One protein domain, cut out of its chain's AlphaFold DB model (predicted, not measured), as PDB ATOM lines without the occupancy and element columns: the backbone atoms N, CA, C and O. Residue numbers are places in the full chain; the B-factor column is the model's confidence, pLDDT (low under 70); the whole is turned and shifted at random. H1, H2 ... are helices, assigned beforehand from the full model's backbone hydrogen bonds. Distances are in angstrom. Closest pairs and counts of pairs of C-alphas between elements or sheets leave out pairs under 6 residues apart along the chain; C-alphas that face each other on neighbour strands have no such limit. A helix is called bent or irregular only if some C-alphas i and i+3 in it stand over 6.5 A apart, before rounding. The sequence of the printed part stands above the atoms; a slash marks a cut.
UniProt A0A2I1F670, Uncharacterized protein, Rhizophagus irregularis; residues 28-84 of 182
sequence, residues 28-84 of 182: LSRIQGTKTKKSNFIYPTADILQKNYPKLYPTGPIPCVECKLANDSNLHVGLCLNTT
ATOM      1  N   LEU A  28      34.416   3.563  17.381       62.06
ATOM      2  CA  LEU A  28      33.516   4.337  18.242       62.06
ATOM      3  C   LEU A  28      33.728   5.841  18.061       62.06
ATOM      4  O   LEU A  28      32.750   6.566  17.882       62.06
ATOM      5  N   SER A  29      34.986   6.284  17.990       70.88
ATOM      6  CA  SER A  29      35.345   7.677  17.695       70.88
ATOM      7  C   SER A  29      34.764   8.136  16.350       70.88
ATOM      8  O   SER A  29      34.111   9.179  16.263       70.88
ATOM      9  N   ARG A  30      34.870   7.306  15.299       70.38
ATOM     10  CA  ARG A  30      34.256   7.585  13.988       70.38
ATOM     11  C   ARG A  30      32.735   7.685  14.054       70.38
ATOM     12  O   ARG A  30      32.160   8.575  13.425       70.38
ATOM     13  N   ILE A  31      32.079   6.795  14.798       68.94
ATOM     14  CA  ILE A  31      30.620   6.813  14.967       68.94
ATOM     15  C   ILE A  31      30.185   8.088  15.702       68.94
ATOM     16  O   ILE A  31      29.280   8.777  15.233       68.94
ATOM     17  N   GLN A  32      30.838   8.438  16.811       67.81
ATOM     18  CA  GLN A  32      30.529   9.641  17.588       67.81
ATOM     19  C   GLN A  32      30.791  10.916  16.784       67.81
ATOM     20  O   GLN A  32      29.900  11.752  16.660       67.81
ATOM     21  N   GLY A  33      31.957  11.033  16.143       69.88
ATOM     22  CA  GLY A  33      32.286  12.179  15.298       69.88
ATOM     23  C   GLY A  33      31.315  12.346  14.127       69.88
ATOM     24  O   GLY A  33      30.931  13.466  13.795       69.88
ATOM     25  N   THR A  34      30.853  11.241  13.535       71.00
ATOM     26  CA  THR A  34      29.819  11.273  12.490       71.00
ATOM     27  C   THR A  34      28.500  11.816  13.032       71.00
ATOM     28  O   THR A  34      27.907  12.690  12.405       71.00
ATOM     29  N   LYS A  35      28.059  11.363  14.210       68.56
ATOM     30  CA  LYS A  35      26.834  11.865  14.853       68.56
ATOM     31  C   LYS A  35      26.928  13.353  15.170       68.56
ATOM     32  O   LYS A  35      26.048  14.103  14.768       68.56
ATOM     33  N   THR A  36      28.021  13.797  15.790       70.12
ATOM     34  CA  THR A  36      28.243  15.215  16.109       70.12
ATOM     35  C   THR A  36      28.204  16.087  14.860       70.12
ATOM     36  O   THR A  36      27.580  17.146  14.868       70.12
ATOM     37  N   LYS A  37      28.824  15.642  13.760       69.19
ATOM     38  CA  LYS A  37      28.799  16.382  12.491       69.19
ATOM     39  C   LYS A  37      27.390  16.470  11.896       69.19
ATOM     40  O   LYS A  37      27.015  17.535  11.414       69.19
ATOM     41  N   LYS A  38      26.611  15.383  11.961       69.31
ATOM     42  CA  LYS A  38      25.212  15.339  11.498       69.31
ATOM     43  C   LYS A  38      24.301  16.252  12.327       69.31
ATOM     44  O   LYS A  38      23.484  16.956  11.747       69.31
ATOM     45  N   SER A  39      24.491  16.304  13.647       64.38
ATOM     46  CA  SER A  39      23.706  17.168  14.543       64.38
ATOM     47  C   SER A  39      24.046  18.658  14.428       64.38
ATOM     48  O   SER A  39      23.190  19.489  14.699       64.38
ATOM     49  N   ASN A  40      25.273  19.006  14.025       63.50
ATOM     50  CA  ASN A  40      25.710  20.398  13.852       63.50
ATOM     51  C   ASN A  40      25.579  20.908  12.406       63.50
ATOM     52  O   ASN A  40      26.143  21.946  12.080       63.50
ATOM     53  N   PHE A  41      24.885  20.183  11.520       63.88
ATOM     54  CA  PHE A  41      24.719  20.551  10.102       63.88
ATOM     55  C   PHE A  41      26.043  20.787   9.336       63.88
ATOM     56  O   PHE A  41      26.061  21.431   8.292       63.88
ATOM     57  N   ILE A  42      27.163  20.245   9.829       67.69
ATOM     58  CA  ILE A  42      28.492  20.307   9.185       67.69
ATOM     59  C   ILE A  42      28.837  19.002   8.454       67.69
ATOM     60  O   ILE A  42      29.971  18.791   8.021       67.69
ATOM     61  N   TYR A  43      27.883  18.075   8.375       71.31
ATOM     62  CA  TYR A  43      28.067  16.817   7.673       71.31
ATOM     63  C   TYR A  43      28.050  17.064   6.158       71.31
ATOM     64  O   TYR A  43      27.149  17.750   5.680       71.31
ATOM     65  N   PRO A  44      29.015  16.524   5.391       74.44
ATOM     66  CA  PRO A  44      29.045  16.687   3.942       74.44
ATOM     67  C   PRO A  44      27.934  15.838   3.315       74.44
ATOM     68  O   PRO A  44      28.138  14.685   2.947       74.44
ATOM     69  N   THR A  45      26.739  16.406   3.268       85.38
ATOM     70  CA  THR A  45      25.533  15.822   2.687       85.38
ATOM     71  C   THR A  45      25.590  15.854   1.164       85.38
ATOM     72  O   THR A  45      26.366  16.611   0.576       85.38
ATOM     73  N   ALA A  46      24.824  14.983   0.505       84.81
ATOM     74  CA  ALA A  46      24.894  14.843  -0.946       84.81
ATOM     75  C   ALA A  46      24.614  16.148  -1.709       84.81
ATOM     76  O   ALA A  46      25.272  16.397  -2.714       84.81
ATOM     77  N   ASP A  47      23.720  17.008  -1.218       84.12
ATOM     78  CA  ASP A  47      23.475  18.348  -1.770       84.12
ATOM     79  C   ASP A  47      24.724  19.252  -1.716       84.12
ATOM     80  O   ASP A  47      25.046  19.933  -2.692       84.12
ATOM     81  N   ILE A  48      25.483  19.215  -0.617       84.69
ATOM     82  CA  ILE A  48      26.764  19.925  -0.481       84.69
ATOM     83  C   ILE A  48      27.831  19.313  -1.393       84.69
ATOM     84  O   ILE A  48      28.581  20.036  -2.052       84.69
ATOM     85  N   LEU A  49      27.913  17.985  -1.441       88.19
ATOM     86  CA  LEU A  49      28.913  17.265  -2.227       88.19
ATOM     87  C   LEU A  49      28.694  17.442  -3.731       88.19
ATOM     88  O   LEU A  49      29.653  17.690  -4.453       88.19
ATOM     89  N   GLN A  50      27.450  17.407  -4.200       89.19
ATOM     90  CA  GLN A  50      27.098  17.693  -5.593       89.19
ATOM     91  C   GLN A  50      27.393  19.145  -5.969       89.19
ATOM     92  O   GLN A  50      27.871  19.403  -7.071       89.19
ATOM     93  N   LYS A  51      27.163  20.091  -5.048       86.81
ATOM     94  CA  LYS A  51      27.498  21.506  -5.255       86.81
ATOM     95  C   LYS A  51      29.009  21.732  -5.363       86.81
ATOM     96  O   LYS A  51      29.449  22.459  -6.248       86.81
ATOM     97  N   ASN A  52      29.793  21.132  -4.467       88.38
ATOM     98  CA  ASN A  52      31.238  21.369  -4.386       88.38
ATOM     99  C   ASN A  52      32.051  20.486  -5.347       88.38
ATOM    100  O   ASN A  52      33.127  20.884  -5.786       88.38
ATOM    101  N   TYR A  53      31.543  19.302  -5.693       91.06
ATOM    102  CA  TYR A  53      32.233  18.299  -6.507       91.06
ATOM    103  C   TYR A  53      31.314  17.700  -7.594       91.06
ATOM    104  O   TYR A  53      31.139  16.479  -7.656       91.06
ATOM    105  N   PRO A  54      30.767  18.516  -8.515       88.94
ATOM    106  CA  PRO A  54      29.771  18.075  -9.501       88.94
ATOM    107  C   PRO A  54      30.287  17.031 -10.506       88.94
ATOM    108  O   PRO A  54      29.497  16.353 -11.148       88.94
ATOM    109  N   LYS A  55      31.612  16.891 -10.660       91.19
ATOM    110  CA  LYS A  55      32.229  15.864 -11.519       91.19
ATOM    111  C   LYS A  55      32.387  14.504 -10.827       91.19
ATOM    112  O   LYS A  55      32.574  13.507 -11.512       91.19
ATOM    113  N   LEU A  56      32.373  14.474  -9.490       89.75
ATOM    114  CA  LEU A  56      32.579  13.258  -8.689       89.75
ATOM    115  C   LEU A  56      31.268  12.667  -8.171       89.75
ATOM    116  O   LEU A  56      31.218  11.482  -7.851       89.75
ATOM    117  N   TYR A  57      30.220  13.483  -8.081       88.00
ATOM    118  CA  TYR A  57      28.917  13.064  -7.584       88.00
ATOM    119  C   TYR A  57      27.879  13.111  -8.702       88.00
ATOM    120  O   TYR A  57      27.849  14.080  -9.460       88.00
ATOM    121  N   PRO A  58      27.018  12.084  -8.813       86.50
ATOM    122  CA  PRO A  58      26.030  12.018  -9.876       86.50
ATOM    123  C   PRO A  58      25.032  13.163  -9.749       86.50
ATOM    124  O   PRO A  58      24.614  13.522  -8.647       86.50
ATOM    125  N   THR A  59      24.608  13.699 -10.887       79.69
ATOM    126  CA  THR A  59      23.510  14.658 -10.970       79.69
ATOM    127  C   THR A  59      22.195  13.931 -10.707       79.69
ATOM    128  O   THR A  59      21.817  13.030 -11.451       79.69
ATOM    129  N   GLY A  60      21.490  14.305  -9.638       83.81
ATOM    130  CA  GLY A  60      20.201  13.709  -9.284       83.81
ATOM    131  C   GLY A  60      20.024  13.504  -7.779       83.81
ATOM    132  O   GLY A  60      20.953  13.718  -7.005       83.81
ATOM    133  N   PRO A  61      18.825  13.115  -7.327       84.88
ATOM    134  CA  PRO A  61      18.567  12.891  -5.912       84.88
ATOM    135  C   PRO A  61      19.354  11.678  -5.394       84.88
ATOM    136  O   PRO A  61      19.163  10.558  -5.862       84.88
ATOM    137  N   ILE A  62      20.214  11.892  -4.396       88.12
ATOM    138  CA  ILE A  62      20.863  10.810  -3.644       88.12
ATOM    139  C   ILE A  62      20.021  10.544  -2.389       88.12
ATOM    140  O   ILE A  62      19.756  11.488  -1.646       88.12
ATOM    141  N   PRO A  63      19.571   9.302  -2.125       85.44
ATOM    142  CA  PRO A  63      18.748   9.002  -0.961       85.44
ATOM    143  C   PRO A  63      19.578   8.981   0.328       85.44
ATOM    144  O   PRO A  63      20.697   8.465   0.360       85.44
ATOM    145  N   CYS A  64      18.987   9.470   1.417       83.44
ATOM    146  CA  CYS A  64      19.564   9.436   2.755       83.44
ATOM    147  C   CYS A  64      20.016   8.022   3.118       83.44
ATOM    148  O   CYS A  64      19.248   7.062   3.013       83.44
ATOM    149  N   VAL A  65      21.251   7.891   3.602       82.12
ATOM    150  CA  VAL A  65      21.821   6.585   3.961       82.12
ATOM    151  C   VAL A  65      21.102   5.901   5.126       82.12
ATOM    152  O   VAL A  65      21.122   4.678   5.191       82.12
ATOM    153  N   GLU A  66      20.432   6.673   5.985       78.62
ATOM    154  CA  GLU A  66      19.816   6.186   7.225       78.62
ATOM    155  C   GLU A  66      18.341   5.803   7.040       78.62
ATOM    156  O   GLU A  66      17.913   4.741   7.492       78.62
ATOM    157  N   CYS A  67      17.539   6.654   6.386       78.69
ATOM    158  CA  CYS A  67      16.109   6.379   6.200       78.69
ATOM    159  C   CYS A  67      15.754   5.847   4.813       78.69
ATOM    160  O   CYS A  67      14.750   5.162   4.692       78.69
ATOM    161  N   LYS A  68      16.530   6.165   3.768       83.44
ATOM    162  CA  LYS A  68      16.208   5.873   2.355       83.44
ATOM    163  C   LYS A  68      14.882   6.468   1.840       83.44
ATOM    164  O   LYS A  68      14.548   6.255   0.681       83.44
ATOM    165  N   LEU A  69      14.158   7.238   2.658       77.56
ATOM    166  CA  LEU A  69      12.839   7.813   2.350       77.56
ATOM    167  C   LEU A  69      12.897   9.255   1.828       77.56
ATOM    168  O   LEU A  69      11.923   9.747   1.264       77.56
ATOM    169  N   ALA A  70      14.015   9.949   2.031       81.69
ATOM    170  CA  ALA A  70      14.211  11.333   1.612       81.69
ATOM    171  C   ALA A  70      15.613  11.531   1.032       81.69
ATOM    172  O   ALA A  70      16.495  10.692   1.226       81.69
ATOM    173  N   ASN A  71      15.824  12.654   0.345       84.56
ATOM    174  CA  ASN A  71      17.134  13.006  -0.193       84.56
ATOM    175  C   ASN A  71      18.131  13.278   0.937       84.56
ATOM    176  O   ASN A  71      17.802  13.916   1.942       84.56
ATOM    177  N   ASP A  72      19.360  12.820   0.735       84.81
ATOM    178  CA  ASP A  72      20.500  13.130   1.576       84.81
ATOM    179  C   ASP A  72      20.841  14.613   1.424       84.81
ATOM    180  O   ASP A  72      21.501  15.045   0.485       84.81
ATOM    181  N   SER A  73      20.295  15.413   2.328       83.56
ATOM    182  CA  SER A  73      20.455  16.861   2.341       83.56
ATOM    183  C   SER A  73      20.744  17.317   3.749       83.56
ATOM    184  O   SER A  73      20.312  16.676   4.717       83.56
ATOM    185  N   ASN A  74      21.433  18.446   3.874       75.00
ATOM    186  CA  ASN A  74      21.787  18.986   5.181       75.00
ATOM    187  C   ASN A  74      20.546  19.224   6.058       75.00
ATOM    188  O   ASN A  74      20.553  18.960   7.258       75.00
ATOM    189  N   LEU A  75      19.445  19.623   5.423       73.75
ATOM    190  CA  LEU A  75      18.147  19.814   6.060       73.75
ATOM    191  C   LEU A  75      17.520  18.507   6.565       73.75
ATOM    192  O   LEU A  75      16.960  18.469   7.659       73.75
ATOM    193  N   HIS A  76      17.605  17.430   5.783       80.06
ATOM    194  CA  HIS A  76      17.036  16.145   6.173       80.06
ATOM    195  C   HIS A  76      17.879  15.444   7.243       80.06
ATOM    196  O   HIS A  76      17.324  14.924   8.205       80.06
ATOM    197  N   VAL A  77      19.206  15.415   7.096       74.44
ATOM    198  CA  VAL A  77      20.092  14.606   7.949       74.44
ATOM    199  C   VAL A  77      20.041  15.028   9.419       74.44
ATOM    200  O   VAL A  77      20.028  14.154  10.285       74.44
ATOM    201  N   GLY A  78      19.924  16.329   9.709       65.94
ATOM    202  CA  GLY A  78      19.770  16.829  11.082       65.94
ATOM    203  C   GLY A  78      18.420  16.489  11.735       65.94
ATOM    204  O   GLY A  78      18.321  16.473  12.957       65.94
ATOM    205  N   LEU A  79      17.393  16.177  10.936       68.69
ATOM    206  CA  LEU A  79      16.019  15.878  11.378       68.69
ATOM    207  C   LEU A  79      15.606  14.418  11.135       68.69
ATOM    208  O   LEU A  79      14.469  14.021  11.389       68.69
ATOM    209  N   CYS A  80      16.504  13.609  10.579       71.88
ATOM    210  CA  CYS A  80      16.190  12.270  10.118       71.88
ATOM    211  C   CYS A  80      15.961  11.338  11.310       71.88
ATOM    212  O   CYS A  80      16.917  10.973  11.990       71.88
ATOM    213  N   LEU A  81      14.716  10.882  11.494       65.69
ATOM    214  CA  LEU A  81      14.320   9.988  12.590       65.69
ATOM    215  C   LEU A  81      15.201   8.740  12.712       65.69
ATOM    216  O   LEU A  81      15.520   8.341  13.830       65.69
ATOM    217  N   ASN A  82      15.647   8.183  11.579       65.88
ATOM    218  CA  ASN A  82      16.527   7.013  11.540       65.88
ATOM    219  C   ASN A  82      17.974   7.339  11.963       65.88
ATOM    220  O   ASN A  82      18.622   6.528  12.624       65.88
ATOM    221  N   THR A  83      18.452   8.553  11.667       63.06
ATOM    222  CA  THR A  83      19.723   9.078  12.205       63.06
ATOM    223  C   THR A  83      19.589   9.314  13.708       63.06
ATOM    224  O   THR A  83      20.456   8.945  14.504       63.06
ATOM    225  N   THR A  84      18.448   9.872  14.108       56.22
ATOM    226  CA  THR A  84      18.113  10.196  15.488       56.22
ATOM    227  C   THR A  84      17.497   9.015  16.248       56.22
ATOM    228  O   THR A  84      16.936   9.191  17.323       56.22
TER     229      THR A  84
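Overview. This is residues 28 to 84 of the 182 residues of an uncharacterized protein of Rhizophagus irregularis (UniProt A0A2I1F670). Two helices, H1 and H2, sit toward opposite ends of the longest axis, and the long stretch of residues 53 to 73 folds back from H2 to the small helix H3, near the facing ends of both. No helix touches another. The printed part has 57 residues, with three named helices in the order H1, H2, H3 and no named strand; it is all helix by class, though under half of the residues are in named elements. It is compact, with a radius of gyration of the C-alphas of 11.4 A and spans of 31 by 23 by 17 A.

Along the chain. Find C-alpha 28 at (33.516, 4.337, 18.242); from there H1 runs 16.6 A to residue 39. H2, residues 46 to 52, begins at (24.894, 14.843, -0.946) and runs 9.7 A. H3, residues 74 to 77, ends at (20.092, 14.606, 7.949), 5.5 A from its first C-alpha.

Arrangement. Look at Lys 38 and Val 77: their C-alphas, the closest of H1 and H3, are 6.3 A apart, and the helices are close but not clearly touching. H2 and H3 are also close but not clearly touching, with closest C-alphas Asp 47 and Asn 74 at 7.2 A. H1 and H2 are apart. In H1 and H2 every O i to N i+4 pair is within hydrogen-bond range; H3 is too short for one.

Size, cuts and confidence. The farthest C-alphas, Leu 28 and Thr 59, are 32.6 A apart. The printed part has no cut; the link from H2 to H3 is long. Confidence is under 70 in 17 residues, among them 37 to 42 and 81 to 84.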